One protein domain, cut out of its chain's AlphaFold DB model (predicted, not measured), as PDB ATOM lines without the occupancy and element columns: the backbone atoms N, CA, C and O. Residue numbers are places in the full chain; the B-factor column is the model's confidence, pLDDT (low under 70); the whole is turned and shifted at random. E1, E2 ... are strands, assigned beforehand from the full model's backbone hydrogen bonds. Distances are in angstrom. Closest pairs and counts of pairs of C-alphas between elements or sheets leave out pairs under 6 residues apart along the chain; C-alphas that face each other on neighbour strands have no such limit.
ATOM      1  N   TYR A 432     476.589 411.654 420.691       95.62
ATOM      2  CA  TYR A 432     475.957 410.943 421.790       95.62
ATOM      3  C   TYR A 432     475.802 411.903 422.964       95.62
ATOM      4  O   TYR A 432     476.772 412.524 423.400       95.62
ATOM      5  N   PHE A 433     474.594 412.009 423.508       94.50
ATOM      6  CA  PHE A 433     474.372 412.792 424.719       94.50
ATOM      7  C   PHE A 433     474.410 411.858 425.920       94.50
ATOM      8  O   PHE A 433     473.477 411.089 426.135       94.50
ATOM      9  N   GLN A 434     475.508 411.920 426.673       92.94
ATOM     10  CA  GLN A 434     475.665 411.204 427.934       92.94
ATOM     11  C   GLN A 434     475.007 412.016 429.044       92.94
ATOM     12  O   GLN A 434     475.435 413.129 429.346       92.94
ATOM     13  N   LEU A 435     473.950 411.471 429.633       93.69
ATOM     14  CA  LEU A 435     473.123 412.178 430.598       93.69
ATOM     15  C   LEU A 435     473.230 411.444 431.941       93.69
ATOM     16  O   LEU A 435     472.686 410.345 432.049       93.69
ATOM     17  N   PRO A 436     473.945 411.990 432.948       91.31
ATOM     18  CA  PRO A 436     474.045 411.375 434.272       91.31
ATOM     19  C   PRO A 436     472.717 411.432 435.018       91.31
ATOM     20  O   PRO A 436     471.941 412.374 434.840       91.31
ATOM     21  N   ILE A 437     472.480 410.463 435.897       92.31
ATOM     22  CA  ILE A 437     471.379 410.509 436.857       92.31
ATOM     23  C   ILE A 437     471.596 411.668 437.839       92.31
ATOM     24  O   ILE A 437     472.683 411.858 438.379       92.31
ATOM     25  N   THR A 438     470.557 412.463 438.071       92.94
ATOM     26  CA  THR A 438     470.582 413.603 439.004       92.94
ATOM     27  C   THR A 438     469.630 413.431 440.179       92.94
ATOM     28  O   THR A 438     469.687 414.200 441.133       92.94
ATOM     29  N   GLY A 439     468.742 412.438 440.131       92.44
ATOM     30  CA  GLY A 439     467.876 412.108 441.255       92.44
ATOM     31  C   GLY A 439     466.666 411.280 440.854       92.44
ATOM     32  O   GLY A 439     466.576 410.753 439.746       92.44
ATOM     33  N   THR A 440     465.708 411.196 441.767       94.38
ATOM     34  CA  THR A 440     464.452 410.462 441.591       94.38
ATOM     35  C   THR A 440     463.273 411.348 441.982       94.38
ATOM     36  O   THR A 440     463.368 412.113 442.943       94.38
ATOM     37  N   ARG A 441     462.144 411.245 441.274       95.31
ATOM     38  CA  ARG A 441     460.892 411.942 441.613       95.31
ATOM     39  C   ARG A 441     459.707 411.004 441.399       95.31
ATOM     40  O   ARG A 441     459.326 410.745 440.261       95.31
ATOM     41  N   GLY A 442     459.116 410.512 442.488       94.00
ATOM     42  CA  GLY A 442     458.087 409.468 442.416       94.00
ATOM     43  C   GLY A 442     458.641 408.214 441.733       94.00
ATOM     44  O   GLY A 442     459.734 407.772 442.072       94.00
ATOM     45  N   ASN A 443     457.936 407.709 440.719       94.06
ATOM     46  CA  ASN A 443     458.366 406.558 439.912       94.06
ATOM     47  C   ASN A 443     459.278 406.940 438.731       94.06
ATOM     48  O   ASN A 443     459.420 406.161 437.792       94.06
ATOM     49  N   SER A 444     459.871 408.136 438.734       95.00
ATOM     50  CA  SER A 444     460.727 408.607 437.644       95.00
ATOM     51  C   SER A 444     462.177 408.757 438.083       95.00
ATOM     52  O   SER A 444     462.467 409.390 439.102       95.00
ATOM     53  N   LEU A 445     463.094 408.245 437.266       94.19
ATOM     54  CA  LEU A 445     464.526 408.527 437.365       94.19
ATOM     55  C   LEU A 445     464.839 409.775 436.537       94.19
ATOM     56  O   LEU A 445     464.458 409.834 435.368       94.19
ATOM     57  N   LEU A 446     465.504 410.766 437.124       95.25
ATOM     58  CA  LEU A 446     465.817 412.041 436.477       95.25
ATOM     59  C   LEU A 446     467.270 412.051 436.010       95.25
ATOM     60  O   LEU A 446     468.165 411.781 436.809       95.25
ATOM     61  N   TYR A 447     467.499 412.425 434.754       94.81
ATOM     62  CA  TYR A 447     468.820 412.536 434.145       94.81
ATOM     63  C   TYR A 447     469.082 413.965 433.672       94.81
ATOM     64  O   TYR A 447     468.202 414.593 433.078       94.81
ATOM     65  N   SER A 448     470.298 414.458 433.923       92.81
ATOM     66  CA  SER A 448     470.758 415.820 433.602       92.81
ATOM     67  C   SER A 448     469.764 416.892 434.033       92.81
ATOM     68  O   SER A 448     469.169 417.572 433.206       92.81
ATOM     69  N   GLU A 449     469.519 416.974 435.340       92.38
ATOM     70  CA  GLU A 449     468.608 417.946 435.963       92.38
ATOM     71  C   GLU A 449     467.153 417.800 435.489       92.38
ATOM     72  O   GLU A 449     466.341 418.718 435.572       92.38
ATOM     73  N   GLY A 450     466.801 416.598 435.028       92.31
ATOM     74  CA  GLY A 450     465.468 416.276 434.546       92.31
ATOM     75  C   GLY A 450     465.246 416.586 433.070       92.31
ATOM     76  O   GLY A 450     464.099 416.501 432.648       92.31
ATOM     77  N   ILE A 451     466.279 416.876 432.268       95.12
ATOM     78  CA  ILE A 451     466.145 416.947 430.799       95.12
ATOM     79  C   ILE A 451     465.508 415.658 430.264       95.12
ATOM     80  O   ILE A 451     464.556 415.719 429.487       95.12
ATOM     81  N   ILE A 452     465.971 414.495 430.733       96.56
ATOM     82  CA  ILE A 452     465.322 413.204 430.475       96.56
ATOM     83  C   ILE A 452     464.810 412.615 431.787       96.56
ATOM     84  O   ILE A 452     465.469 412.669 432.822       96.56
ATOM     85  N   SER A 453     463.616 412.035 431.744       96.69
ATOM     86  CA  SER A 453     463.049 411.223 432.814       96.69
ATOM     87  C   SER A 453     462.755 409.817 432.307       96.69
ATOM     88  O   SER A 453     462.106 409.660 431.277       96.69
ATOM     89  N   LEU A 454     463.191 408.787 433.031       96.38
ATOM     90  CA  LEU A 454     462.722 407.420 432.804       96.38
ATOM     91  C   LEU A 454     461.577 407.131 433.770       96.38
ATOM     92  O   LEU A 454     461.821 406.952 434.964       96.38
ATOM     93  N   VAL A 455     460.345 407.096 433.263       96.00
ATOM     94  CA  VAL A 455     459.171 406.716 434.061       96.00
ATOM     95  C   VAL A 455     459.133 405.196 434.165       96.00
ATOM     96  O   VAL A 455     459.062 404.506 433.146       96.00
ATOM     97  N   VAL A 456     459.192 404.676 435.386       93.12
ATOM     98  CA  VAL A 456     459.137 403.241 435.673       93.12
ATOM     99  C   VAL A 456     457.678 402.793 435.698       93.12
ATOM    100  O   VAL A 456     456.885 403.279 436.506       93.12
ATOM    101  N   ASN A 457     457.330 401.865 434.810       90.88
ATOM    102  CA  ASN A 457     456.013 401.239 434.727       90.88
ATOM    103  C   ASN A 457     456.162 399.716 434.830       90.88
ATOM    104  O   ASN A 457     456.498 399.093 433.819       90.88
ATOM    105  N   ASP A 458     455.939 399.171 436.034       84.44
ATOM    106  CA  ASP A 458     456.035 397.772 436.502       84.44
ATOM    107  C   ASP A 458     457.264 396.970 436.035       84.44
ATOM    108  O   ASP A 458     458.059 396.500 436.843       84.44
ATOM    109  N   THR A 459     457.430 396.800 434.726       85.44
ATOM    110  CA  THR A 459     458.489 396.016 434.076       85.44
ATOM    111  C   THR A 459     459.210 396.765 432.950       85.44
ATOM    112  O   THR A 459     460.034 396.178 432.251       85.44
ATOM    113  N   SER A 460     458.900 398.045 432.728       91.69
ATOM    114  CA  SER A 460     459.433 398.821 431.606       91.69
ATOM    115  C   SER A 460     459.742 400.270 431.963       91.69
ATOM    116  O   SER A 460     459.215 400.818 432.929       91.69
ATOM    117  N   PHE A 461     460.585 400.895 431.144       94.12
ATOM    118  CA  PHE A 461     460.900 402.316 431.217       94.12
ATOM    119  C   PHE A 461     460.283 403.062 430.037       94.12
ATOM    120  O   PHE A 461     460.504 402.681 428.887       94.12
ATOM    121  N   ILE A 462     459.580 404.158 430.315       96.75
ATOM    122  CA  ILE A 462     459.110 405.098 429.294       96.75
ATOM    123  C   ILE A 462     460.060 406.305 429.293       96.75
ATOM    124  O   ILE A 462     460.112 407.028 430.295       96.75
ATOM    125  N   PRO A 463     460.827 406.535 428.212       97.50
ATOM    126  CA  PRO A 463     461.762 407.649 428.134       97.50
ATOM    127  C   PRO A 463     461.037 408.952 427.786       97.50
ATOM    128  O   PRO A 463     460.501 409.113 426.691       97.50
ATOM    129  N   VAL A 464     461.038 409.906 428.711       97.25
ATOM    130  CA  VAL A 464     460.381 411.206 428.556       97.25
ATOM    131  C   VAL A 464     461.433 412.308 428.448       97.25
ATOM    132  O   VAL A 464     462.218 412.503 429.371       97.25
ATOM    133  N   LEU A 465     461.445 413.039 427.334       96.94
ATOM    134  CA  LEU A 465     462.200 414.279 427.157       96.94
ATOM    135  C   LEU A 465     461.354 415.461 427.651       96.94
ATOM    136  O   LEU A 465     460.228 415.663 427.186       96.94
ATOM    137  N   ASN A 466     461.904 416.246 428.572       95.12
ATOM    138  CA  ASN A 466     461.254 417.402 429.179       95.12
ATOM    139  C   ASN A 466     461.783 418.685 428.520       95.12
ATOM    140  O   ASN A 466     462.899 419.121 428.798       95.12
ATOM    141  N   ILE A 467     460.994 419.281 427.623       91.06
ATOM    142  CA  ILE A 467     461.404 420.460 426.845       91.06
ATOM    143  C   ILE A 467     460.921 421.737 427.559       91.06
ATOM    144  O   ILE A 467     459.716 421.861 427.801       91.06
ATOM    145  N   PRO A 468     461.811 422.693 427.892       86.31
ATOM    146  CA  PRO A 468     461.428 423.959 428.512       86.31
ATOM    147  C   PRO A 468     460.866 424.942 427.464       86.31
ATOM    148  O   PRO A 468     461.585 425.779 426.925       86.31
ATOM    149  N   GLU A 469     459.565 424.856 427.177       83.50
ATOM    150  CA  GLU A 469     458.811 425.750 426.279       83.50
ATOM    151  C   GLU A 469     457.585 426.310 427.023       83.50
ATOM    152  O   GLU A 469     456.623 425.575 427.233       83.50
ATOM    153  N   GLN A 470     457.606 427.592 427.436       76.75
ATOM    154  CA  GLN A 470     456.510 428.263 428.182       76.75
ATOM    155  C   GLN A 470     455.855 427.363 429.259       76.75
ATOM    156  O   GLN A 470     454.635 427.312 429.411       76.75
ATOM    157  N   GLY A 471     456.688 426.608 429.979       87.38
ATOM    158  CA  GLY A 471     456.295 425.434 430.756       87.38
ATOM    159  C   GLY A 471     457.214 424.250 430.440       87.38
ATOM    160  O   GLY A 471     458.192 424.390 429.708       87.38
ATOM    161  N   ILE A 472     456.922 423.080 431.010       88.25
ATOM    162  CA  ILE A 472     457.625 421.835 430.671       88.25
ATOM    163  C   ILE A 472     456.704 421.019 429.773       88.25
ATOM    164  O   ILE A 472     455.636 420.579 430.208       88.25
ATOM    165  N   ARG A 473     457.106 420.823 428.517       93.75
ATOM    166  CA  ARG A 473     456.369 419.989 427.570       93.75
ATOM    167  C   ARG A 473     457.036 418.622 427.469       93.75
ATOM    168  O   ARG A 473     458.179 418.508 427.034       93.75
ATOM    169  N   ASN A 474     456.290 417.584 427.828       96.19
ATOM    170  CA  ASN A 474     456.785 416.211 427.818       96.19
ATOM    171  C   ASN A 474     456.658 415.605 426.411       96.19
ATOM    172  O   ASN A 474     455.624 415.742 425.742       96.19
ATOM    173  N   ARG A 475     457.717 414.933 425.960       97.00
ATOM    174  CA  ARG A 475     457.769 414.139 424.722       97.00
ATOM    175  C   ARG A 475     458.294 412.750 425.013       97.00
ATOM    176  O   ARG A 475     459.151 412.604 425.872       97.00
ATOM    177  N   ILE A 476     457.810 411.745 424.294       97.69
ATOM    178  CA  ILE A 476     458.275 410.366 424.470       97.69
ATOM    179  C   ILE A 476     459.362 410.090 423.434       97.69
ATOM    180  O   ILE A 476     459.131 410.266 422.242       97.69
ATOM    181  N   ILE A 477     460.550 409.674 423.857       97.94
ATOM    182  CA  ILE A 477     461.596 409.262 422.912       97.94
ATOM    183  C   ILE A 477     461.162 407.940 422.278       97.94
ATOM    184  O   ILE A 477     460.781 407.006 422.984       97.94
ATOM    185  N   SER A 478     461.194 407.869 420.946       97.88
ATOM    186  CA  SER A 478     460.535 406.792 420.204       97.88
ATOM    187  C   SER A 478     461.012 405.398 420.580       97.88
ATOM    188  O   SER A 478     460.224 404.468 420.504       97.88
ATOM    189  N   ARG A 479     462.272 405.220 420.983       97.38
ATOM    190  CA  ARG A 479     462.817 403.901 421.304       97.38
ATOM    191  C   ARG A 479     463.750 403.957 422.507       97.38
ATOM    192  O   ARG A 479     464.455 404.942 422.719       97.38
ATOM    193  N   ILE A 480     463.779 402.875 423.274       96.44
ATOM    194  CA  ILE A 480     464.712 402.683 424.390       96.44
ATOM    195  C   ILE A 480     465.224 401.250 424.405       96.44
ATOM    196  O   ILE A 480     464.455 400.325 424.143       96.44
ATOM    197  N   SER A 481     466.497 401.061 424.745       94.62
ATOM    198  CA  SER A 481     467.032 399.758 425.148       94.62
ATOM    199  C   SER A 481     467.565 399.812 426.571       94.62
ATOM    200  O   SER A 481     468.294 400.736 426.924       94.62
ATOM    201  N   TYR A 482     467.201 398.822 427.381       91.88
ATOM    202  CA  TYR A 482     467.626 398.682 428.775       91.88
ATOM    203  C   TYR A 482     467.841 397.206 429.122       91.88
ATOM    204  O   TYR A 482     467.442 396.322 428.363       91.88
ATOM    205  N   MET A 483     468.489 396.940 430.256       86.62
ATOM    206  CA  MET A 483     468.705 395.580 430.745       86.62
ATOM    207  C   MET A 483     467.535 395.170 431.638       86.62
ATOM    208  O   MET A 483     467.215 395.876 432.596       86.62
ATOM    209  N   ASP A 484     466.880 394.054 431.325       85.19
ATOM    210  CA  ASP A 484     465.852 393.488 432.199       85.19
ATOM    211  C   ASP A 484     466.469 392.850 433.461       85.19
ATOM    212  O   ASP A 484     467.687 392.708 433.594       85.19
ATOM    213  N   ALA A 485     465.624 392.424 434.403       80.38
ATOM    214  CA  ALA A 485     466.066 391.775 435.642       80.38
ATOM    215  C   ALA A 485     466.823 390.444 435.424       80.38
ATOM    216  O   ALA A 485     467.410 389.915 436.366       80.38
ATOM    217  N   ARG A 486     466.803 389.885 434.207       83.06
ATOM    218  CA  ARG A 486     467.500 388.646 433.827       83.06
ATOM    219  C   ARG A 486     468.818 388.919 433.095       83.06
ATOM    220  O   ARG A 486     469.496 387.965 432.725       83.06
ATOM    221  N   GLY A 487     469.181 390.184 432.886       81.94
ATOM    222  CA  GLY A 487     470.393 390.566 432.165       81.94
ATOM    223  C   GLY A 487     470.230 390.647 430.642       81.94
ATOM    224  O   GLY A 487     471.222 390.855 429.945       81.94
ATOM    225  N   ASN A 488     469.016 390.497 430.102       86.56
ATOM    226  CA  ASN A 488     468.784 390.604 428.660       86.56
ATOM    227  C   ASN A 488     468.583 392.063 428.254       86.56
ATOM    228  O   ASN A 488     467.917 392.829 428.951       86.56
ATOM    229  N   ILE A 489     469.095 392.435 427.082       88.38
ATOM    230  CA  ILE A 489     468.792 393.731 426.474       88.38
ATOM    231  C   ILE A 489     467.379 393.661 425.890       88.38
ATOM    232  O   ILE A 489     467.113 392.873 424.983       88.38
ATOM    233  N   VAL A 490     466.479 394.495 426.403       92.06
ATOM    234  CA  VAL A 490     465.109 394.640 425.908       92.06
ATOM    235  C   VAL A 490     464.983 395.990 425.219       92.06
ATOM    236  O   VAL A 490     465.223 397.029 425.832       92.06
ATOM    237  N   THR A 491     464.559 395.978 423.956       94.88
ATOM    238  CA  THR A 491     464.211 397.193 423.212       94.88
ATOM    239  C   THR A 491     462.698 397.390 423.220       94.88
ATOM    240  O   THR A 491     461.940 396.469 422.909       94.88
ATOM    241  N   LYS A 492     462.244 398.592 423.579       96.56
ATOM    242  CA  LYS A 492     460.838 399.007 423.481       96.56
ATOM    243  C   LYS A 492     460.697 400.100 422.432       96.56
ATOM    244  O   LYS A 492     461.539 400.995 422.350       96.56
ATOM    245  N   ASP A 493     459.627 399.999 421.654       97.12
ATOM    246  CA  ASP A 493     459.251 400.962 420.627       97.12
ATOM    247  C   ASP A 493     457.950 401.663 421.036       97.12
ATOM    248  O   ASP A 493     456.935 401.031 421.329       97.12
ATOM    249  N   TYR A 494     458.030 402.983 421.094       96.88
ATOM    250  CA  TYR A 494     456.989 403.936 421.447       96.88
ATOM    251  C   TYR A 494     456.681 404.883 420.280       96.88
ATOM    252  O   TYR A 494     455.991 405.884 420.469       96.88
ATOM    253  N   SER A 495     457.174 404.600 419.069       96.88
ATOM    254  CA  SER A 495     456.945 405.421 417.874       96.88
ATOM    255  C   SER A 495     455.457 405.653 417.583       96.88
ATOM    256  O   SER A 495     455.095 406.743 417.148       96.88
ATOM    257  N   SER A 496     454.584 404.695 417.913       97.12
ATOM    258  CA  SER A 496     453.129 404.807 417.744       97.12
ATOM    259  C   SER A 496     452.413 405.633 418.823       97.12
ATOM    260  O   SER A 496     451.207 405.854 418.713       97.12
ATOM    261  N   MET A 497     453.100 406.055 419.890       96.62
ATOM    262  CA  MET A 497     452.476 406.842 420.954       96.62
ATOM    263  C   MET A 497     452.253 408.300 420.522       96.62
ATOM    264  O   MET A 497     453.114 408.893 419.866       96.62
ATOM    265  N   PRO A 498     451.136 408.930 420.932       93.06
ATOM    266  CA  PRO A 498     450.941 410.355 420.709       93.06
ATOM    267  C   PRO A 498     452.041 411.143 421.432       93.06
ATOM    268  O   PRO A 498     452.317 410.902 422.606       93.06
ATOM    269  N   ASN A 499     452.641 412.117 420.741       93.69
ATOM    270  CA  ASN A 499     453.787 412.913 421.210       93.69
ATOM    271  C   ASN A 499     455.133 412.165 421.270       93.69
ATOM    272  O   ASN A 499     456.038 412.607 421.990       93.69
ATOM    273  N   SER A 500     455.281 411.064 420.528       97.19
ATOM    274  CA  SER A 500     456.595 410.469 420.298       97.19
ATOM    275  C   SER A 500     457.484 411.407 419.462       97.19
ATOM    276  O   SER A 500     457.000 412.160 418.612       97.19
ATOM    277  N   ILE A 501     458.789 411.400 419.726       96.69
ATOM    278  CA  ILE A 501     459.810 412.075 418.918       96.69
ATOM    279  C   ILE A 501     460.844 411.054 418.441       96.69
ATOM    280  O   ILE A 501     461.193 410.151 419.210       96.69
ATOM    281  N   PRO A 502     461.363 411.185 417.208       96.88
ATOM    282  CA  PRO A 502     462.429 410.323 416.726       96.88
ATOM    283  C   PRO A 502     463.659 410.405 417.629       96.88
ATOM    284  O   PRO A 502     464.121 411.490 417.983       96.88
ATOM    285  N   GLY A 503     464.192 409.247 417.982       95.50
ATOM    286  CA  GLY A 503     465.379 409.133 418.810       95.50
ATOM    287  C   GLY A 503     465.412 407.817 419.565       95.50
ATOM    288  O   GLY A 503     464.396 407.127 419.717       95.50
ATOM    289  N   PHE A 504     466.601 407.497 420.046       97.06
ATOM    290  CA  PHE A 504     466.884 406.251 420.724       97.06
ATOM    291  C   PHE A 504     467.622 406.526 422.029       97.06
ATOM    292  O   PHE A 504     468.584 407.292 422.061       97.06
ATOM    293  N   LEU A 505     467.154 405.918 423.116       96.56
ATOM    294  CA  LEU A 505     467.776 406.032 424.426       96.56
ATOM    295  C   LEU A 505     468.403 404.695 424.830       96.56
ATOM    296  O   LEU A 505     467.728 403.669 424.903       96.56
ATOM    297  N   TRP A 506     469.695 404.703 425.123       94.75
ATOM    298  CA  TRP A 506     470.425 403.546 425.626       94.75
ATOM    299  C   TRP A 506     470.613 403.664 427.139       94.75
ATOM    300  O   TRP A 506     471.254 404.597 427.618       94.75
ATOM    301  N   ALA A 507     470.040 402.725 427.887       91.12
ATOM    302  CA  ALA A 507     469.962 402.724 429.345       91.12
ATOM    303  C   ALA A 507     470.478 401.387 429.913       91.12
ATOM    304  O   ALA A 507     469.745 400.656 430.581       91.12
ATOM    305  N   LEU A 508     471.732 401.031 429.601       78.94
ATOM    306  CA  LEU A 508     472.377 399.812 430.106       78.94
ATOM    307  C   LEU A 508     473.319 400.083 431.290       78.94
ATOM    308  O   LEU A 508     473.959 401.134 431.339       78.94
ATOM    309  N   PRO A 509     473.457 399.112 432.212       67.06
ATOM    310  CA  PRO A 509     474.281 399.244 433.411       67.06
ATOM    311  C   PRO A 509     475.791 399.196 433.165       67.06
ATOM    312  O   PRO A 509     476.545 399.530 434.071       67.06
ATOM    313  N   ASP A 510     476.249 398.860 431.955       65.69
ATOM    314  CA  ASP A 510     477.679 398.801 431.601       65.69
ATOM    315  C   ASP A 510     478.425 400.143 431.827       65.69
ATOM    316  O   ASP A 510     479.653 400.175 431.822       65.69
ATOM    317  N   PHE A 511     477.692 401.238 432.079       57.12
ATOM    318  CA  PHE A 511     478.205 402.578 432.383       57.12
ATOM    319  C   PHE A 511     478.125 402.996 433.871       57.12
ATOM    320  O   PHE A 511     478.313 404.172 434.177       57.12
ATOM    321  N   GLY A 512     477.858 402.094 434.826       47.62
ATOM    322  CA  GLY A 512     477.872 402.449 436.256       47.62
ATOM    323  C   GLY A 512     477.749 401.265 437.216       47.62
ATOM    324  O   GLY A 512     477.069 400.285 436.933       47.62
ATOM    325  N   ILE A 513     478.405 401.355 438.379       40.97
ATOM    326  CA  ILE A 513     478.341 400.334 439.439       40.97
ATOM    327  C   ILE A 513     476.884 400.192 439.907       40.97
ATOM    328  O   ILE A 513     476.296 401.127 440.446       40.97
ATOM    329  N   ALA A 514     476.306 399.011 439.685       41.47
ATOM    330  CA  ALA A 514     474.931 398.690 440.035       41.47
ATOM    331  C   ALA A 514     474.731 398.627 441.559       41.47
ATOM    332  O   ALA A 514     475.317 397.787 442.240       41.47
ATOM    333  N   GLY A 515     473.836 399.461 442.091       45.78
ATOM    334  CA  GLY A 515     473.160 399.163 443.351       45.78
ATOM    335  C   GLY A 515     472.091 398.098 443.099       45.78
ATOM    336  O   GLY A 515     471.182 398.315 442.300       45.78
ATOM    337  N   SER A 516     472.194 396.933 443.741       41.41
ATOM    338  CA  SER A 516     471.210 395.857 443.596       41.41
ATOM    339  C   SER A 516     470.023 396.072 444.539       41.41
ATOM    340  O   SER A 516     470.014 395.597 445.673       41.41
ATOM    341  N   THR A 517     468.980 396.749 444.072       47.62
ATOM    342  CA  THR A 517     467.627 396.497 444.588       47.62
ATOM    343  C   THR A 517     467.003 395.485 443.639       47.62
ATOM    344  O   THR A 517     466.848 395.807 442.466       47.62
ATOM    345  N   GLY A 518     466.728 394.260 444.098       50.78
ATOM    346  CA  GLY A 518     466.407 393.061 443.295       50.78
ATOM    347  C   GLY A 518     465.171 393.094 442.373       50.78
ATOM    348  O   GLY A 518     464.573 392.050 442.145       50.78
ATOM    349  N   GLN A 519     464.779 394.253 441.842       56.53
ATOM    350  CA  GLN A 519     463.704 394.438 440.868       56.53
ATOM    351  C   GLN A 519     464.139 395.153 439.574       56.53
ATOM    352  O   GLN A 519     463.518 394.903 438.546       56.53
ATOM    353  N   LEU A 520     465.189 395.990 439.565       57.75
ATOM    354  CA  LEU A 520     465.642 396.682 438.345       57.75
ATOM    355  C   LEU A 520     467.046 397.276 438.532       57.75
ATOM    356  O   LEU A 520     467.315 397.895 439.562       57.75
ATOM    357  N   ILE A 521     467.935 397.116 437.547       62.84
ATOM    358  CA  ILE A 521     469.264 397.742 437.584       62.84
ATOM    359  C   ILE A 521     469.136 399.179 437.068       62.84
ATOM    360  O   ILE A 521     468.726 399.400 435.930       62.84
ATOM    361  N   VAL A 522     469.474 400.157 437.911       66.00
ATOM    362  CA  VAL A 522     469.408 401.585 437.566       66.00
ATOM    363  C   VAL A 522     470.723 402.019 436.909       66.00
ATOM    364  O   VAL A 522     471.771 401.906 437.549       66.00
ATOM    365  N   PRO A 523     470.707 402.519 435.658       72.25
ATOM    366  CA  PRO A 523     471.921 402.984 435.007       72.25
ATOM    367  C   PRO A 523     472.310 404.375 435.523       72.25
ATOM    368  O   PRO A 523     471.468 405.257 435.683       72.25
ATOM    369  N   TYR A 524     473.603 404.586 435.777       81.38
ATOM    370  CA  TYR A 524     474.107 405.889 436.229       81.38
ATOM    371  C   TYR A 524     474.124 406.931 435.095       81.38
ATOM    372  O   TYR A 524     473.970 408.125 435.344       81.38
ATOM    373  N   TYR A 525     474.246 406.477 433.846       88.94
ATOM    374  CA  TYR A 525     474.129 407.298 432.644       88.94
ATOM    375  C   TYR A 525     473.102 406.702 431.688       88.94
ATOM    376  O   TYR A 525     473.012 405.484 431.538       88.94
ATOM    377  N   VAL A 526     472.393 407.567 430.971       94.00
ATOM    378  CA  VAL A 526     471.700 407.191 429.733       94.00
ATOM    379  C   VAL A 526     472.345 407.897 428.555       94.00
ATOM    380  O   VAL A 526     472.858 409.008 428.692       94.00
ATOM    381  N   ILE A 527     472.324 407.252 427.392       95.31
ATOM    382  CA  ILE A 527     472.874 407.811 426.159       95.31
ATOM    383  C   ILE A 527     471.736 408.048 425.184       95.31
ATOM    384  O   ILE A 527     471.103 407.103 424.717       95.31
ATOM    385  N   PHE A 528     471.475 409.314 424.872       96.62
ATOM    386  CA  PHE A 528     470.523 409.676 423.831       96.62
ATOM    387  C   PHE A 528     471.216 409.759 422.466       96.62
ATOM    388  O   PHE A 528     472.300 410.335 422.333       96.62
ATOM    389  N   MET A 529     470.562 409.179 421.462       96.56
ATOM    390  CA  MET A 529     471.022 409.053 420.084       96.56
ATOM    391  C   MET A 529     469.969 409.587 419.115       96.56
ATOM    392  O   MET A 529     468.786 409.257 419.227       96.56
ATOM    393  N   SER A 530     470.403 410.362 418.117       95.62
ATOM    394  CA  SER A 530     469.551 410.665 416.965       95.62
ATOM    395  C   SER A 530     469.403 409.422 416.064       95.62
ATOM    396  O   SER A 530     470.292 408.563 416.060       95.62
TER     397      SER A 530
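This is residues 432 to 530 of the 568 residues of an uncharacterized protein of Candidatus Aenigmarchaeota archaeon (UniProt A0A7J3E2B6). The domain is a small closed barrel of seven strands, round which run E1, E2, E3, E4, E5, E7, E8 and back to E1, with E6 paired onto E5 outside that ring. The printed part has 99 residues, with eight named strands, E1 to E8 along the chain, and no named helix: the class is all strand. The sheet is mixed, and E1 to E6 form a meander, each strand the antiparallel neighbour of the one before. The whole is compact, with a radius of gyration of the C-alphas of 12.7 A and spans of 39 by 27 by 26 A.

E5, residues 472 to 483, bends by 72 degrees at residue 478; E4, residues 460 to 468, and E6, residues 489 to 493, lie on one side of it, E7, residues 500 to 507, on the other side. E4 and E5 are antiparallel, N 465 and O 475 being 2.8 A apart; so are E5 and E6, N 490 to O 482 2.8 A. E5 and E7 are parallel at 44 degrees, N 507 to O 481 2.8 A. E8, residues 525 to 529, is antiparallel to E7, N 506 to O 527 2.8 A. E1, residues 433 to 441, pairs antiparallel with E8 over 433 to 436, N 435 to O 526 2.9 A, and with E2, residues 444 to 447, over 437 to 441, N 446 to O 439 2.8 A. E3, residues 452 to 457, is antiparallel to E2, N 447 to O 452 2.8 A, and to E4, N 453 to O 464 2.8 A.

E1 begins at C-alpha 433 (474.372, 412.792, 424.719) and measures 21.6 A; E4 measures 25.4 A and E5 28.5 A. E8 ends at C-alpha 529 (471.022, 409.053, 420.084).

The C-alphas of Gln 470 and Arg 486 are the two farthest apart, 41.5 A. The printed part has no cut; the link from E7 to E8 is long, 17 residues. Residues 509 to 522 are under pLDDT 70.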